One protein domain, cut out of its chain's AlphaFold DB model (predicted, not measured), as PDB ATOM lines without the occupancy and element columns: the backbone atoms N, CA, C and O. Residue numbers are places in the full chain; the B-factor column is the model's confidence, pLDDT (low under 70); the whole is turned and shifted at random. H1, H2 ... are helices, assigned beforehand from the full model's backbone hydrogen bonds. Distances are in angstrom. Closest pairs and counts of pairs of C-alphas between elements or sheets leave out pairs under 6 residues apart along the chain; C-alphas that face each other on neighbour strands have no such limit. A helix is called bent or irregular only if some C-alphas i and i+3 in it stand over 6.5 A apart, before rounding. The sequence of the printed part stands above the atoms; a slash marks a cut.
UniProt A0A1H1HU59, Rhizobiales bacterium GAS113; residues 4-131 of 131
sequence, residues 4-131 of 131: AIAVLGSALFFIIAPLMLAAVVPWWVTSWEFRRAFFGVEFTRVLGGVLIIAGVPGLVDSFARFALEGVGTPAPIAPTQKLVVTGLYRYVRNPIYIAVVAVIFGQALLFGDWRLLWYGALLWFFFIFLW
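What this domain is: This is residues 4 to 131 of the 131 residues of a protein of Rhizobiales bacterium GAS113 (UniProt A0A1H1HU59). H4 is the middle of an elongated group of four helices: it packs between long H2 and H5, which folds back on it as a hairpin, and residues 18 to 30 of long, kinked H1 also pack on it. Tiny H3 packs on residues 58 to 62 of H2. The printed part has 128 residues, with five named helices in the order H1 to H5 and no named strand, an all-helix class. It is compact, with a radius of gyration of the C-alphas of 15.8 A, and spans 49 by 29 by 25 A.

How they stand to each other: H1, residues 4 to 30, has a kink of 39 degrees near residue 19 and is only just irregular, C-alphas 22 and 25 being 6.6 A apart. H1 and H2, residues 43 to 68, are near each other, with 8 pairs of C-alphas within 10 A. H2 touches H3, residues 87 to 90, closest at the C-alphas of Ser 62 and Leu 88, 6.9 A. The hub is H4, residues 95 to 111. It touches H2 at a shallow tilt of 27 degrees, opposite ways, closest at the C-alphas of Gly 48 and Gly 106, 3.7 A. With residues 18 to 30 alone, H1 touches H4, closest at the C-alphas of Ala 22 and Ile 104, 5.9 A. H4 and H5, residues 114 to 129, form a helical hairpin at 15 degrees, closest at the C-alphas of Ala 108 and Leu 116, 5.1 A. H1, H4 and H5 make a bundle, a group of helices side by side. H2 and H5 are apart. Every O i to N i+4 pair is within hydrogen-bond range in H4 and H5, against 20 of 23 in H1 and 20 of 22 in H2; H3 is too short for one.

Where its parts are: H1 begins at C-alpha 4 (179.481, 267.294, 191.982) and is 37.5 A long; H2 is 37.9 A, H4 24.2 A and H5 22.4 A, ending at C-alpha 129 (209.891, 261.559, 207.280).

The domain as a whole: The farthest C-alphas, of Ala 4 and Gly 40, are 51.7 A apart. The printed part has no cut. The links H1 to H2 and H2 to H3 are long. pLDDT is under 70 at residues 4 to 11, 70 to 81 and 131.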
ATOM      1  N   ALA A   4     179.372 268.560 192.702       66.12
ATOM      2  CA  ALA A   4     179.481 267.294 191.982       66.12
ATOM      3  C   ALA A   4     180.816 267.136 191.233       66.12
ATOM      4  O   ALA A   4     181.416 266.066 191.284       66.12
ATOM      5  N   ILE A   5     181.320 268.198 190.594       67.19
ATOM      6  CA  ILE A   5     182.599 268.175 189.864       67.19
ATOM      7  C   ILE A   5     183.782 268.012 190.831       67.19
ATOM      8  O   ILE A   5     184.713 267.268 190.537       67.19
ATOM      9  N   ALA A   6     183.733 268.654 192.004       60.94
ATOM     10  CA  ALA A   6     184.781 268.525 193.020       60.94
ATOM     11  C   ALA A   6     184.839 267.109 193.621       60.94
ATOM     12  O   ALA A   6     185.927 266.560 193.801       60.94
ATOM     13  N   VAL A   7     183.679 266.494 193.873       65.31
ATOM     14  CA  VAL A   7     183.578 265.107 194.361       65.31
ATOM     15  C   VAL A   7     184.093 264.120 193.312       65.31
ATOM     16  O   VAL A   7     184.928 263.277 193.632       65.31
ATOM     17  N   LEU A   8     183.667 264.265 192.053       68.44
ATOM     18  CA  LEU A   8     184.143 263.438 190.939       68.44
ATOM     19  C   LEU A   8     185.657 263.558 190.738       68.44
ATOM     20  O   LEU A   8     186.341 262.542 190.680       68.44
ATOM     21  N   GLY A   9     186.194 264.781 190.678       63.78
ATOM     22  CA  GLY A   9     187.631 265.006 190.484       63.78
ATOM     23  C   GLY A   9     188.478 264.439 191.623       63.78
ATOM     24  O   GLY A   9     189.544 263.871 191.393       63.78
ATOM     25  N   SER A  10     187.971 264.519 192.850       64.69
ATOM     26  CA  SER A  10     188.666 264.005 194.027       64.69
ATOM     27  C   SER A  10     188.599 262.481 194.125       64.69
ATOM     28  O   SER A  10     189.586 261.865 194.519       64.69
ATOM     29  N   ALA A  11     187.486 261.862 193.720       68.75
ATOM     30  CA  ALA A  11     187.380 260.409 193.575       68.75
ATOM     31  C   ALA A  11     188.307 259.889 192.464       68.75
ATOM     32  O   ALA A  11     188.976 258.872 192.637       68.75
ATOM     33  N   LEU A  12     188.409 260.627 191.355       74.25
ATOM     34  CA  LEU A  12     189.302 260.290 190.253       74.25
ATOM     35  C   LEU A  12     190.769 260.351 190.688       74.25
ATOM     36  O   LEU A  12     191.502 259.393 190.473       74.25
ATOM     37  N   PHE A  13     191.191 261.429 191.363       72.94
ATOM     38  CA  PHE A  13     192.540 261.538 191.933       72.94
ATOM     39  C   PHE A  13     192.851 260.369 192.868       72.94
ATOM     40  O   PHE A  13     193.943 259.807 192.830       72.94
ATOM     41  N   PHE A  14     191.870 259.978 193.677       70.94
ATOM     42  CA  PHE A  14     192.017 258.921 194.662       70.94
ATOM     43  C   PHE A  14     192.207 257.528 194.053       70.94
ATOM     44  O   PHE A  14     192.853 256.686 194.663       70.94
ATOM     45  N   ILE A  15     191.709 257.306 192.837       75.69
ATOM     46  CA  ILE A  15     191.942 256.083 192.057       75.69
ATOM     47  C   ILE A  15     193.230 256.205 191.234       75.69
ATOM     48  O   ILE A  15     194.028 255.274 191.171       75.69
ATOM     49  N   ILE A  16     193.466 257.366 190.622       83.88
ATOM     50  CA  ILE A  16     194.606 257.591 189.731       83.88
ATOM     51  C   ILE A  16     195.922 257.566 190.508       83.88
ATOM     52  O   ILE A  16     196.849 256.897 190.076       83.88
ATOM     53  N   ALA A  17     196.026 258.248 191.649       84.06
ATOM     54  CA  ALA A  17     197.266 258.314 192.423       84.06
ATOM     55  C   ALA A  17     197.838 256.927 192.798       84.06
ATOM     56  O   ALA A  17     198.989 256.654 192.455       84.06
ATOM     57  N   PRO A  18     197.083 256.012 193.437       84.88
ATOM     58  CA  PRO A  18     197.587 254.677 193.751       84.88
ATOM     59  C   PRO A  18     197.842 253.836 192.497       84.88
ATOM     60  O   PRO A  18     198.826 253.110 192.471       84.88
ATOM     61  N   LEU A  19     197.022 253.943 191.442       87.94
ATOM     62  CA  LEU A  19     197.281 253.238 190.180       87.94
ATOM     63  C   LEU A  19     198.568 253.726 189.515       87.94
ATOM     64  O   LEU A  19     199.345 252.928 188.993       87.94
ATOM     65  N   MET A  20     198.835 255.026 189.560       90.31
ATOM     66  CA  MET A  20     200.075 255.587 189.046       90.31
ATOM     67  C   MET A  20     201.273 255.042 189.824       90.31
ATOM     68  O   MET A  20     202.215 254.543 189.210       90.31
ATOM     69  N   LEU A  21     201.215 255.073 191.158       90.25
ATOM     70  CA  LEU A  21     202.316 254.637 192.020       90.25
ATOM     71  C   LEU A  21     202.537 253.116 192.014       90.25
ATOM     72  O   LEU A  21     203.675 252.664 192.043       90.25
ATOM     73  N   ALA A  22     201.465 252.323 191.982       89.12
ATOM     74  CA  ALA A  22     201.521 250.873 192.171       89.12
ATOM     75  C   ALA A  22     201.254 250.060 190.894       89.12
ATOM     76  O   ALA A  22     201.364 248.839 190.934       89.12
ATOM     77  N   ALA A  23     200.920 250.680 189.760       90.94
ATOM     78  CA  ALA A  23     200.774 249.971 188.486       90.94
ATOM     79  C   ALA A  23     201.568 250.626 187.352       90.94
ATOM     80  O   ALA A  23     202.398 249.956 186.746       90.94
ATOM     81  N   VAL A  24     201.378 251.923 187.085       92.38
ATOM     82  CA  VAL A  24     201.999 252.585 185.920       92.38
ATOM     83  C   VAL A  24     203.505 252.763 186.090       92.38
ATOM     84  O   VAL A  24     204.266 252.382 185.205       92.38
ATOM     85  N   VAL A  25     203.959 253.309 187.222       92.38
ATOM     86  CA  VAL A  25     205.398 253.466 187.485       92.38
ATOM     87  C   VAL A  25     206.098 252.100 187.557       92.38
ATOM     88  O   VAL A  25     207.101 251.928 186.863       92.38
ATOM     89  N   PRO A  26     205.573 251.087 188.277       91.94
ATOM     90  CA  PRO A  26     206.142 249.742 188.253       91.94
ATOM     91  C   PRO A  26     206.163 249.112 186.859       91.94
ATOM     92  O   PRO A  26     207.178 248.520 186.493       91.94
ATOM     93  N   TRP A  27     205.096 249.280 186.063       93.75
ATOM     94  CA  TRP A  27     205.057 248.852 184.659       93.75
ATOM     95  C   TRP A  27     206.188 249.505 183.867       93.75
ATOM     96  O   TRP A  27     206.929 248.813 183.184       93.75
ATOM     97  N   TRP A  28     206.379 250.816 184.003       93.00
ATOM     98  CA  TRP A  28     207.407 251.543 183.262       93.00
ATOM     99  C   TRP A  28     208.834 251.144 183.662       93.00
ATOM    100  O   TRP A  28     209.735 251.119 182.827       93.00
ATOM    101  N   VAL A  29     209.044 250.787 184.932       89.56
ATOM    102  CA  VAL A  29     210.348 250.331 185.434       89.56
ATOM    103  C   VAL A  29     210.641 248.890 185.010       89.56
ATOM    104  O   VAL A  29     211.758 248.585 184.586       89.56
ATOM    105  N   THR A  30     209.669 247.991 185.156       91.44
ATOM    106  CA  THR A  30     209.888 246.537 185.055       91.44
ATOM    107  C   THR A  30     209.431 245.924 183.738       91.44
ATOM    108  O   THR A  30     209.840 244.809 183.434       91.44
ATOM    109  N   SER A  31     208.567 246.605 182.984       91.88
ATOM    110  CA  SER A  31     207.812 246.052 181.851       91.88
ATOM    111  C   SER A  31     207.016 244.781 182.195       91.88
ATOM    112  O   SER A  31     206.621 244.046 181.296       91.88
ATOM    113  N   TRP A  32     206.775 244.511 183.487       90.69
ATOM    114  CA  TRP A  32     206.248 243.237 184.011       90.69
ATOM    115  C   TRP A  32     207.082 242.011 183.630       90.69
ATOM    116  O   TRP A  32     206.593 240.881 183.631       90.69
ATOM    117  N   GLU A  33     208.361 242.218 183.331       93.06
ATOM    118  CA  GLU A  33     209.282 241.133 183.044       93.06
ATOM    119  C   GLU A  33     209.783 240.510 184.346       93.06
ATOM    120  O   GLU A  33     210.332 241.178 185.227       93.06
ATOM    121  N   PHE A  34     209.632 239.192 184.460       93.31
ATOM    122  CA  PHE A  34     210.204 238.438 185.566       93.31
ATOM    123  C   PHE A  34     211.718 238.319 185.373       93.31
ATOM    124  O   PHE A  34     212.204 237.529 184.566       93.31
ATOM    125  N   ARG A  35     212.480 239.093 186.151       92.69
ATOM    126  CA  ARG A  35     213.936 238.947 186.247       92.69
ATOM    127  C   ARG A  35     214.280 237.799 187.192       92.69
ATOM    128  O   ARG A  35     213.400 237.156 187.773       92.69
ATOM    129  N   ARG A  36     215.577 237.517 187.345       93.50
ATOM    130  CA  ARG A  36     216.066 236.547 188.336       93.50
ATOM    131  C   ARG A  36     215.563 236.941 189.724       93.50
ATOM    132  O   ARG A  36     215.645 238.111 190.087       93.50
ATOM    133  N   ALA A  37     215.059 235.965 190.478       94.75
ATOM    134  CA  ALA A  37     214.659 236.188 191.859       94.75
ATOM    135  C   ALA A  37     215.831 236.769 192.660       94.75
ATOM    136  O   ALA A  37     217.004 236.489 192.368       94.75
ATOM    137  N   PHE A  38     215.528 237.583 193.670       93.25
ATOM    138  CA  PHE A  38     216.578 238.172 194.487       93.25
ATOM    139  C   PHE A  38     217.397 237.076 195.165       93.25
ATOM    140  O   PHE A  38     216.858 236.097 195.678       93.25
ATOM    141  N   PHE A  39     218.721 237.232 195.109       93.25
ATOM    142  CA  PHE A  39     219.689 236.253 195.610       93.25
ATOM    143  C   PHE A  39     219.563 234.848 194.986       93.25
ATOM    144  O   PHE A  39     220.142 233.898 195.500       93.25
ATOM    145  N   GLY A  40     218.819 234.699 193.881       91.69
ATOM    146  CA  GLY A  40     218.524 233.403 193.267       91.69
ATOM    147  C   GLY A  40     217.525 232.545 194.054       91.69
ATOM    148  O   GLY A  40     217.432 231.349 193.800       91.69
ATOM    149  N   VAL A  41     216.790 233.128 195.008       94.69
ATOM    150  CA  VAL A  41     215.894 232.394 195.910       94.69
ATOM    151  C   VAL A  41     214.434 232.631 195.517       94.69
ATOM    152  O   VAL A  41     213.877 233.690 195.788       94.69
ATOM    153  N   GLU A  42     213.764 231.629 194.944       94.06
ATOM    154  CA  GLU A  42     212.362 231.758 194.493       94.06
ATOM    155  C   GLU A  42     211.367 232.059 195.629       94.06
ATOM    156  O   GLU A  42     210.311 232.653 195.400       94.06
ATOM    157  N   PHE A  43     211.724 231.746 196.879       95.69
ATOM    158  CA  PHE A  43     210.932 232.121 198.054       95.69
ATOM    159  C   PHE A  43     210.693 233.637 198.151       95.69
ATOM    160  O   PHE A  43     209.649 234.055 198.649       95.69
ATOM    161  N   THR A  44     211.589 234.482 197.614       95.94
ATOM    162  CA  THR A  44     211.360 235.935 197.601       95.94
ATOM    163  C   THR A  44     210.115 236.299 196.802       95.94
ATOM    164  O   THR A  44     209.390 237.204 197.199       95.94
ATOM    165  N   ARG A  45     209.795 235.570 195.726       96.19
ATOM    166  CA  ARG A  45     208.577 235.818 194.942       96.19
ATOM    167  C   ARG A  45     207.315 235.459 195.707       96.19
ATOM    168  O   ARG A  45     206.322 236.170 195.595       96.19
ATOM    169  N   VAL A  46     207.364 234.388 196.501       97.12
ATOM    170  CA  VAL A  46     206.252 233.989 197.375       97.12
ATOM    171  C   VAL A  46     205.980 235.086 198.397       97.12
ATOM    172  O   VAL A  46     204.842 235.532 198.520       97.12
ATOM    173  N   LEU A  47     207.026 235.594 199.058       97.69
ATOM    174  CA  LEU A  47     206.906 236.753 199.946       97.69
ATOM    175  C   LEU A  47     206.346 237.975 199.208       97.69
ATOM    176  O   LEU A  47     205.478 238.667 199.735       97.69
ATOM    177  N   GLY A  48     206.793 238.201 197.971       97.12
ATOM    178  CA  GLY A  48     206.276 239.255 197.108       97.12
ATOM    179  C   GLY A  48     204.770 239.145 196.868       97.12
ATOM    180  O   GLY A  48     204.028 240.100 197.092       97.12
ATOM    181  N   GLY A  49     204.302 237.954 196.494       97.31
ATOM    182  CA  GLY A  49     202.883 237.657 196.316       97.31
ATOM    183  C   GLY A  49     202.075 237.850 197.599       97.31
ATOM    184  O   GLY A  49     201.019 238.477 197.561       97.31
ATOM    185  N   VAL A  50     202.587 237.392 198.747       97.88
ATOM    186  CA  VAL A  50     201.940 237.584 200.056       97.88
ATOM    187  C   VAL A  50     201.788 239.069 200.387       97.88
ATOM    188  O   VAL A  50     200.709 239.488 200.802       97.88
ATOM    189  N   LEU A  51     202.823 239.883 200.158       97.44
ATOM    190  CA  LEU A  51     202.750 241.329 200.378       97.44
ATOM    191  C   LEU A  51     201.703 242.000 199.484       97.44
ATOM    192  O   LEU A  51     200.954 242.845 199.968       97.44
ATOM    193  N   ILE A  52     201.606 241.610 198.209       96.88
ATOM    194  CA  ILE A  52     200.577 242.138 197.298       96.88
ATOM    195  C   ILE A  52     199.179 241.731 197.782       96.88
ATOM    196  O   ILE A  52     198.295 242.581 197.888       96.88
ATOM    197  N   ILE A  53     198.986 240.453 198.119       97.06
ATOM    198  CA  ILE A  53     197.700 239.913 198.586       97.06
ATOM    199  C   ILE A  53     197.267 240.554 199.907       97.06
ATOM    200  O   ILE A  53     196.075 240.733 200.118       97.06
ATOM    201  N   ALA A  54     198.197 240.927 200.786       94.69
ATOM    202  CA  ALA A  54     197.881 241.645 202.019       94.69
ATOM    203  C   ALA A  54     197.651 243.151 201.783       94.69
ATOM    204  O   ALA A  54     196.744 243.748 202.364       94.69
ATOM    205  N   GLY A  55     198.460 243.772 200.920       93.62
ATOM    206  CA  GLY A  55     198.433 245.209 200.663       93.62
ATOM    207  C   GLY A  55     197.211 245.662 199.866       93.62
ATOM    208  O   GLY A  55     196.597 246.665 200.222       93.62
ATOM    209  N   VAL A  56     196.803 244.920 198.830       93.38
ATOM    210  CA  VAL A  56     195.667 245.306 197.972       93.38
ATOM    211  C   VAL A  56     194.348 245.401 198.757       93.38
ATOM    212  O   VAL A  56     193.701 246.444 198.666       93.38
ATOM    213  N   PRO A  57     193.940 244.411 199.575       92.56
ATOM    214  CA  PRO A  57     192.753 244.542 200.418       92.56
ATOM    215  C   PRO A  57     192.860 245.696 201.409       92.56
ATOM    216  O   PRO A  57     191.878 246.401 201.613       92.56
ATOM    217  N   GLY A  58     194.044 245.933 201.986       89.12
ATOM    218  CA  GLY A  58     194.264 247.073 202.874       89.12
ATOM    219  C   GLY A  58     194.069 248.413 202.164       89.12
ATOM    220  O   GLY A  58     193.454 249.321 202.722       89.12
ATOM    221  N   LEU A  59     194.520 248.519 200.913       88.00
ATOM    222  CA  LEU A  59     194.309 249.685 200.061       88.00
ATOM    223  C   LEU A  59     192.818 249.887 199.753       88.00
ATOM    224  O   LEU A  59     192.293 250.986 199.923       88.00
ATOM    225  N   VAL A  60     192.124 248.815 199.359       87.44
ATOM    226  CA  VAL A  60     190.694 248.839 199.021       87.44
ATOM    227  C   VAL A  60     189.830 249.169 200.241       87.44
ATOM    228  O   VAL A  60     188.985 250.053 200.141       87.44
ATOM    229  N   ASP A  61     190.054 248.532 201.396       87.62
ATOM    230  CA  ASP A  61     189.347 248.840 202.654       87.62
ATOM    231  C   ASP A  61     189.575 250.300 203.055       87.62
ATOM    232  O   ASP A  61     188.627 251.034 203.343       87.62
ATOM    233  N   SER A  62     190.830 250.753 202.981       85.88
ATOM    234  CA  SER A  62     191.192 252.130 203.303       85.88
ATOM    235  C   SER A  62     190.459 253.141 202.421       85.88
ATOM    236  O   SER A  62     190.042 254.192 202.909       85.88
ATOM    237  N   PHE A  63     190.285 252.825 201.137       79.81
ATOM    238  CA  PHE A  63     189.565 253.666 200.187       79.81
ATOM    239  C   PHE A  63     188.050 253.610 200.355       79.81
ATOM    240  O   PHE A  63     187.396 254.655 200.337       79.81
ATOM    241  N   ALA A  64     187.494 252.418 200.572       81.38
ATOM    242  CA  ALA A  64     186.068 252.226 200.794       81.38
ATOM    243  C   ALA A  64     185.589 253.035 202.004       81.38
ATOM    244  O   ALA A  64     184.566 253.710 201.926       81.38
ATOM    245  N   ARG A  65     186.358 253.061 203.096       82.00
ATOM    246  CA  ARG A  65     186.010 253.840 204.295       82.00
ATOM    247  C   ARG A  65     186.023 255.343 204.058       82.00
ATOM    248  O   ARG A  65     185.146 256.041 204.553       82.00
ATOM    249  N   PHE A  66     186.962 255.858 203.268       76.25
ATOM    250  CA  PHE A  66     186.951 257.275 202.901       76.25
ATOM    251  C   PHE A  66     185.681 257.654 202.128       76.25
ATOM    252  O   PHE A  66     185.045 258.657 202.455       76.25
ATOM    253  N   ALA A  67     185.266 256.815 201.177       72.00
ATOM    254  CA  ALA A  67     184.047 257.033 200.401       72.00
ATOM    255  C   ALA A  67     182.761 256.870 201.236       72.00
ATOM    256  O   ALA A  67     181.839 257.673 201.103       72.00
ATOM    257  N   LEU A  68     182.696 255.845 202.094       74.44
ATOM    258  CA  LEU A  68     181.492 255.474 202.845       74.44
ATOM    259  C   LEU A  68     181.328 256.259 204.156       74.44
ATOM    260  O   LEU A  68     180.217 256.654 204.500       74.44
ATOM    261  N   GLU A  69     182.417 256.490 204.892       71.19
ATOM    262  CA  GLU A  69     182.397 257.097 206.231       71.19
ATOM    263  C   GLU A  69     182.840 258.566 206.209       71.19
ATOM    264  O   GLU A  69     182.246 259.402 206.892       71.19
ATOM    265  N   GLY A  70     183.857 258.896 205.405       62.81
ATOM    266  CA  GLY A  70     184.437 260.242 205.327       62.81
ATOM    267  C   GLY A  70     183.592 261.264 204.558       62.81
ATOM    268  O   GLY A  70     183.800 262.469 204.727       62.81
ATOM    269  N   VAL A  71     182.639 260.796 203.733       66.88
ATOM    270  CA  VAL A  71     181.766 261.608 202.852       66.88
ATOM    271  C   VAL A  71     182.578 262.648 202.057       66.88
ATOM    272  O   VAL A  71     182.217 263.816 201.924       66.88
ATOM    273  N   GLY A  72     183.744 262.225 201.575       65.81
ATOM    274  CA  GLY A  72     184.742 263.050 200.905       65.81
ATOM    275  C   GLY A  72     185.938 262.188 200.521       65.81
ATOM    276  O   GLY A  72     185.871 260.961 200.592       65.81
ATOM    277  N   THR A  73     187.044 262.800 200.123       64.94
ATOM    278  CA  THR A  73     188.287 262.066 199.867       64.94
ATOM    279  C   THR A  73     189.436 262.722 200.637       64.94
ATOM    280  O   THR A  73     189.304 263.844 201.129       64.94
ATOM    281  N   PRO A  74     190.585 262.054 200.795       59.94
ATOM    282  CA  PRO A  74     191.763 262.696 201.371       59.94
ATOM    283  C   PRO A  74     192.445 263.669 200.395       59.94
ATOM    284  O   PRO A  74     193.473 264.245 200.738       59.94
ATOM    285  N   ALA A  75     191.903 263.876 199.187       60.53
ATOM    286  CA  ALA A  75     192.405 264.902 198.286       60.53
ATOM    287  C   ALA A  75     192.040 266.303 198.823       60.53
ATOM    288  O   ALA A  75     190.883 266.525 199.191       60.53
ATOM    289  N   PRO A  76     192.959 267.289 198.779       59.16
ATOM    290  CA  PRO A  76     192.701 268.655 199.256       59.16
ATOM    291  C   PRO A  76     191.507 269.357 198.589       59.16
ATOM    292  O   PRO A  76     190.971 270.320 199.125       59.16
ATOM    293  N   ILE A  77     191.100 268.883 197.407       62.38
ATOM    294  CA  ILE A  77     190.044 269.466 196.570       62.38
ATOM    295  C   ILE A  77     188.636 269.112 197.094       62.38
ATOM    296  O   ILE A  77     187.696 269.880 196.884       62.38
ATOM    297  N   ALA A  78     188.480 267.988 197.801       64.81
ATOM    298  CA  ALA A  78     187.234 267.608 198.471       64.81
ATOM    299  C   ALA A  78     187.537 266.919 199.814       64.81
ATOM    300  O   ALA A  78     187.370 265.701 199.923       64.81
ATOM    301  N   PRO A  79     187.986 267.687 200.825       62.88
ATOM    302  CA  PRO A  79     188.392 267.139 202.109       62.88
ATOM    303  C   PRO A  79     187.246 266.379 202.775       62.88
ATOM    304  O   PRO A  79     186.069 266.726 202.636       62.88
ATOM    305  N   THR A  80     187.606 265.338 203.520       65.56
ATOM    306  CA  THR A  80     186.644 264.593 204.335       65.56
ATOM    307  C   THR A  80     185.894 265.484 205.313       65.56
ATOM    308  O   THR A  80     186.461 266.379 205.936       65.56
ATOM    309  N   GLN A  81     184.598 265.214 205.457       68.31
ATOM    310  CA  GLN A  81     183.736 265.913 206.412       68.31
ATOM    311  C   GLN A  81     183.701 265.216 207.772       68.31
ATOM    312  O   GLN A  81     183.332 265.825 208.775       68.31
ATOM    313  N   LYS A  82     184.071 263.932 207.803       74.44
ATOM    314  CA  LYS A  82     184.137 263.115 209.011       74.44
ATOM    315  C   LYS A  82     185.484 262.420 209.083       74.44
ATOM    316  O   LYS A  82     185.964 261.876 208.088       74.44
ATOM    317  N   LEU A  83     186.071 262.427 210.274       77.81
ATOM    318  CA  LEU A  83     187.304 261.705 210.540       77.81
ATOM    319  C   LEU A  83     187.032 260.195 210.501       77.81
ATOM    320  O   LEU A  83     186.187 259.692 211.240       77.81
ATOM    321  N   VAL A  84     187.766 259.482 209.649       81.25
ATOM    322  CA  VAL A  84     187.701 258.022 209.534       81.25
ATOM    323  C   VAL A  84     188.654 257.407 210.559       81.25
ATOM    324  O   VAL A  84     189.862 257.609 210.476       81.25
ATOM    325  N   VAL A  85     188.119 256.663 211.530       85.25
ATOM    326  CA  VAL A  85     188.898 256.034 212.626       85.25
ATOM    327  C   VAL A  85     188.662 254.524 212.753       85.25
ATOM    328  O   VAL A  85     189.092 253.886 213.711       85.25
ATOM    329  N   THR A  86     187.953 253.934 211.796       83.94
ATOM    330  CA  THR A  86     187.564 252.519 211.793       83.94
ATOM    331  C   THR A  86     188.522 251.675 210.939       83.94
ATOM    332  O   THR A  86     189.321 252.191 210.154       83.94
ATOM    333  N   GLY A  87     188.466 250.347 211.086       87.38
ATOM    334  CA  GLY A  87     189.311 249.425 210.315       87.38
ATOM    335  C   GLY A  87     190.802 249.662 210.541       87.38
ATOM    336  O   GLY A  87     191.237 249.765 211.687       87.38
ATOM    337  N   LEU A  88     191.588 249.755 209.465       86.88
ATOM    338  CA  LEU A  88     193.036 249.978 209.553       86.88
ATOM    339  C   LEU A  88     193.412 251.352 210.139       86.88
ATOM    340  O   LEU A  88     194.462 251.469 210.778       86.88
ATOM    341  N   TYR A  89     192.538 252.360 210.013       88.12
ATOM    342  CA  TYR A  89     192.757 253.698 210.585       88.12
ATOM    343  C   TYR A  89     192.772 253.711 212.118       88.12
ATOM    344  O   TYR A  89     193.224 254.683 212.715       88.12
ATOM    345  N   ARG A  90     192.334 252.627 212.776       89.75
ATOM    346  CA  ARG A  90     192.426 252.487 214.238       89.75
ATOM    347  C   ARG A  90     193.852 252.209 214.732       89.75
ATOM    348  O   ARG A  90     194.128 252.374 215.914       89.75
ATOM    349  N   TYR A  91     194.720 251.701 213.854       90.31
ATOM    350  CA  TYR A  91     196.081 251.283 214.201       90.31
ATOM    351  C   TYR A  91     197.129 252.278 213.715       90.31
ATOM    352  O   TYR A  91     198.143 252.484 214.376       90.31
ATOM    353  N   VAL A  92     196.904 252.873 212.544       89.12
ATOM    354  CA  VAL A  92     197.868 253.749 211.877       89.12
ATOM    355  C   VAL A  92     197.157 254.955 211.281       89.12
ATOM    356  O   VAL A  92     196.062 254.839 210.738       89.12
ATOM    357  N   ARG A  93     197.810 256.121 211.339       86.19
ATOM    358  CA  ARG A  93     197.258 257.385 210.821       86.19
ATOM    359  C   ARG A  93     197.022 257.373 209.309       86.19
ATOM    360  O   ARG A  93     196.143 258.073 208.820       86.19
ATOM    361  N   ASN A  94     197.830 256.609 208.571       87.62
ATOM    362  CA  ASN A  94     197.782 256.569 207.113       87.62
ATOM    363  C   ASN A  94     198.008 255.142 206.566       87.62
ATOM    364  O   ASN A  94     199.092 254.823 206.071       87.62
ATOM    365  N   PRO A  95     197.003 254.255 206.676       91.12
ATOM    366  CA  PRO A  95     197.095 252.874 206.203       91.12
ATOM    367  C   PRO A  95     197.257 252.765 204.682       91.12
ATOM    368  O   PRO A  95     197.841 251.791 204.212       91.12
ATOM    369  N   ILE A  96     196.822 253.772 203.912       90.56
ATOM    370  CA  ILE A  96     196.988 253.821 202.449       90.56
ATOM    371  C   ILE A  96     198.470 253.760 202.079       90.56
ATOM    372  O   ILE A  96     198.852 252.991 201.203       90.56
ATOM    373  N   TYR A  97     199.318 254.536 202.757       91.12
ATOM    374  CA  TYR A  97     200.751 254.581 202.453       91.12
ATOM    375  C   TYR A  97     201.430 253.246 202.733       91.12
ATOM    376  O   TYR A  97     202.227 252.780 201.923       91.12
ATOM    377  N   ILE A  98     201.055 252.598 203.836       93.75
ATOM    378  CA  ILE A  98     201.556 251.266 204.181       93.75
ATOM    379  C   ILE A  98     201.136 250.252 203.118       93.75
ATOM    380  O   ILE A  98     201.969 249.483 202.647       93.75
ATOM    381  N   ALA A  99     199.869 250.279 202.701       94.19
ATOM    382  CA  ALA A  99     199.352 249.379 201.681       94.19
ATOM    383  C   ALA A  99     200.045 249.578 200.320       94.19
ATOM    384  O   ALA A  99     200.489 248.604 199.717       94.19
ATOM    385  N   VAL A 100     200.203 250.824 199.859       93.94
ATOM    386  CA  VAL A 100     200.893 251.143 198.594       93.94
ATOM    387  C   VAL A 100     202.348 250.680 198.630       93.94
ATOM    388  O   VAL A 100     202.798 249.994 197.714       93.94
ATOM    389  N   VAL A 101     203.079 251.002 199.700       95.44
ATOM    390  CA  VAL A 101     204.479 250.591 199.863       95.44
ATOM    391  C   VAL A 101     204.605 249.066 199.922       95.44
ATOM    392  O   VAL A 101     205.489 248.507 199.274       95.44
ATOM    393  N   ALA A 102     203.705 248.378 200.633       96.75
ATOM    394  CA  ALA A 102     203.686 246.918 200.693       96.75
ATOM    395  C   ALA A 102     203.463 246.289 199.310       96.75
ATOM    396  O   ALA A 102     204.171 245.351 198.951       96.75
ATOM    397  N   VAL A 103     202.542 246.831 198.506       97.00
ATOM    398  CA  VAL A 103     202.311 246.365 197.129       97.00
ATOM    399  C   VAL A 103     203.549 246.585 196.257       97.00
ATOM    400  O   VAL A 103     203.952 245.662 195.554       97.00
ATOM    401  N   ILE A 104     204.197 247.753 196.330       96.81
ATOM    402  CA  ILE A 104     205.398 248.062 195.533       96.81
ATOM    403  C   ILE A 104     206.573 247.158 195.920       96.81
ATOM    404  O   ILE A 104     207.240 246.605 195.045       96.81
ATOM    405  N   PHE A 105     206.816 246.948 197.218       97.69
ATOM    406  CA  PHE A 105     207.826 245.986 197.663       97.69
ATOM    407  C   PHE A 105     207.467 244.563 197.247       97.69
ATOM    408  O   PHE A 105     208.335 243.820 196.791       97.69
ATOM    409  N   GLY A 106     206.189 244.198 197.336       97.50
ATOM    410  CA  GLY A 106     205.698 242.913 196.871       97.50
ATOM    411  C   GLY A 106     205.987 242.681 195.387       97.50
ATOM    412  O   GLY A 106     206.511 241.634 195.013       97.50
ATOM    413  N   GLN A 107     205.750 243.693 194.552       97.38
ATOM    414  CA  GLN A 107     206.100 243.675 193.132       97.38
ATOM    415  C   GLN A 107     207.613 243.602 192.916       97.38
ATOM    416  O   GLN A 107     208.065 242.805 192.101       97.38
ATOM    417  N   ALA A 108     208.412 244.373 193.657       97.06
ATOM    418  CA  ALA A 108     209.870 244.327 193.545       97.06
ATOM    419  C   ALA A 108     210.406 242.914 193.810       97.06
ATOM    420  O   ALA A 108     211.214 242.408 193.034       97.06
ATOM    421  N   LEU A 109     209.911 242.261 194.865       97.50
ATOM    422  CA  LEU A 109     210.261 240.884 195.209       97.50
ATOM    423  C   LEU A 109     209.748 239.866 194.178       97.50
ATOM    424  O   LEU A 109     210.459 238.913 193.854       97.50
ATOM    425  N   LEU A 110     208.535 240.069 193.654       96.75
ATOM    426  CA  LEU A 110     207.911 239.198 192.656       96.75
ATOM    427  C   LEU A 110     208.645 239.251 191.309       96.75
ATOM    428  O   LEU A 110     208.904 238.200 190.724       96.75
ATOM    429  N   PHE A 111     209.018 240.445 190.841       96.31
ATOM    430  CA  PHE A 111     209.745 240.645 189.581       96.31
ATOM    431  C   PHE A 111     211.262 240.516 189.726       96.31
ATOM    432  O   PHE A 111     211.941 240.352 188.715       96.31
ATOM    433  N   GLY A 112     211.801 240.544 190.948       95.56
ATOM    434  CA  GLY A 112     213.245 240.504 191.194       95.56
ATOM    435  C   GLY A 112     213.969 241.748 190.671       95.56
ATOM    436  O   GLY A 112     215.094 241.653 190.180       95.56
ATOM    437  N   ASP A 113     213.319 242.917 190.710       96.06
ATOM    438  CA  ASP A 113     213.857 244.158 190.140       96.06
ATOM    439  C   ASP A 113     214.346 245.125 191.226       96.06
ATOM    440  O   ASP A 113     213.568 245.702 191.991       96.06
ATOM    441  N   TRP A 114     215.663 245.331 191.270       95.25
ATOM    442  CA  TRP A 114     216.316 246.173 192.275       95.25
ATOM    443  C   TRP A 114     215.930 247.656 192.155       95.25
ATOM    444  O   TRP A 114     215.943 248.387 193.145       95.25
ATOM    445  N   ARG A 115     215.551 248.114 190.955       95.88
ATOM    446  CA  ARG A 115     215.107 249.499 190.725       95.88
ATOM    447  C   ARG A 115     213.756 249.737 191.385       95.88
ATOM    448  O   ARG A 115     213.551 250.778 192.003       95.88
ATOM    449  N   LEU A 116     212.864 248.748 191.306       95.12
ATOM    450  CA  LEU A 116     211.553 248.821 191.943       95.12
ATOM    451  C   LEU A 116     211.659 248.745 193.473       95.12
ATOM    452  O   LEU A 116     210.915 249.429 194.176       95.12
ATOM    453  N   LEU A 117     212.635 247.988 193.986       95.88
ATOM    454  CA  LEU A 117     212.949 247.944 195.415       95.88
ATOM    455  C   LEU A 117     213.384 249.324 195.936       95.88
ATOM    456  O   LEU A 117     212.858 249.798 196.943       95.88
ATOM    457  N   TRP A 118     214.298 249.997 195.227       96.88
ATOM    458  CA  TRP A 118     214.728 251.353 195.582       96.88
ATOM    459  C   TRP A 118     213.602 252.378 195.472       96.88
ATOM    460  O   TRP A 118     213.463 253.222 196.353       96.88
ATOM    461  N   TYR A 119     212.770 252.284 194.437       95.94
ATOM    462  CA  TYR A 119     211.582 253.123 194.300       95.94
ATOM    463  C   TYR A 119     210.641 252.987 195.508       95.94
ATOM    464  O   TYR A 119     210.251 253.995 196.099       95.94
ATOM    465  N   GLY A 120     210.343 251.752 195.929       95.38
ATOM    466  CA  GLY A 120     209.556 251.487 197.134       95.38
ATOM    467  C   GLY A 120     210.199 252.054 198.402       95.38
ATOM    468  O   GLY A 120     209.515 252.688 199.203       95.38
ATOM    469  N   ALA A 121     211.518 251.902 198.559       96.50
ATOM    470  CA  ALA A 121     212.259 252.433 199.706       96.50
ATOM    471  C   ALA A 121     212.247 253.969 199.770       96.50
ATOM    472  O   ALA A 121     212.058 254.534 200.847       96.50
ATOM    473  N   LEU A 122     212.399 254.648 198.630       95.88
ATOM    474  CA  LEU A 122     212.328 256.109 198.549       95.88
ATOM    475  C   LEU A 122     210.927 256.629 198.882       95.88
ATOM    476  O   LEU A 122     210.797 257.592 199.637       95.88
ATOM    477  N   LEU A 123     209.879 255.977 198.370       93.88
ATOM    478  CA  LEU A 123     208.500 256.322 198.721       93.88
ATOM    479  C   LEU A 123     208.208 256.094 200.202       93.88
ATOM    480  O   LEU A 123     207.598 256.942 200.845       93.88
ATOM    481  N   TRP A 124     208.663 254.971 200.753       94.06
ATOM    482  CA  TRP A 124     208.512 254.673 202.172       94.06
ATOM    483  C   TRP A 124     209.203 255.718 203.050       94.06
ATOM    484  O   TRP A 124     208.596 256.231 203.988       94.06
ATOM    485  N   PHE A 125     210.438 256.091 202.702       95.38
ATOM    486  CA  PHE A 125     211.168 257.162 203.371       95.38
ATOM    487  C   PHE A 125     210.396 258.485 203.306       95.38
ATOM    488  O   PHE A 125     210.182 259.129 204.333       95.38
ATOM    489  N   PHE A 126     209.916 258.864 202.118       92.56
ATOM    490  CA  PHE A 126     209.114 260.070 201.942       92.56
ATOM    491  C   PHE A 126     207.874 260.065 202.850       92.56
ATOM    492  O   PHE A 126     207.641 261.032 203.572       92.56
ATOM    493  N   PHE A 127     207.124 258.962 202.890       90.12
ATOM    494  CA  PHE A 127     205.910 258.852 203.704       90.12
ATOM    495  C   PHE A 127     206.144 258.839 205.217       90.12
ATOM    496  O   PHE A 127     205.208 259.124 205.958       90.12
ATOM    497  N   ILE A 128     207.337 258.473 205.689       88.38
ATOM    498  CA  ILE A 128     207.654 258.466 207.124       88.38
ATOM    499  C   ILE A 128     208.193 259.815 207.591       88.38
ATOM    500  O   ILE A 128     207.828 260.275 208.672       88.38
ATOM    501  N   PHE A 129     209.101 260.414 206.819       87.12
ATOM    502  CA  PHE A 129     209.891 261.559 207.280       87.12
ATOM    503  C   PHE A 129     209.388 262.903 206.762       87.12
ATOM    504  O   PHE A 129     209.658 263.925 207.385       87.12
ATOM    505  N   LEU A 130     208.689 262.917 205.626       78.31
ATOM    506  CA  LEU A 130     208.282 264.150 204.950       78.31
ATOM    507  C   LEU A 130     206.764 264.395 205.017       78.31
ATOM    508  O   LEU A 130     206.303 265.405 204.485       78.31
ATOM    509  N   TRP A 131     205.999 263.503 205.664       66.31
ATOM    510  CA  TRP A 131     204.535 263.568 205.762       66.31
ATOM    511  C   TRP A 131     203.985 262.932 207.050       66.31
ATOM    512  O   TRP A 131     203.054 263.504 207.652       66.31
TER     513      TRP A 131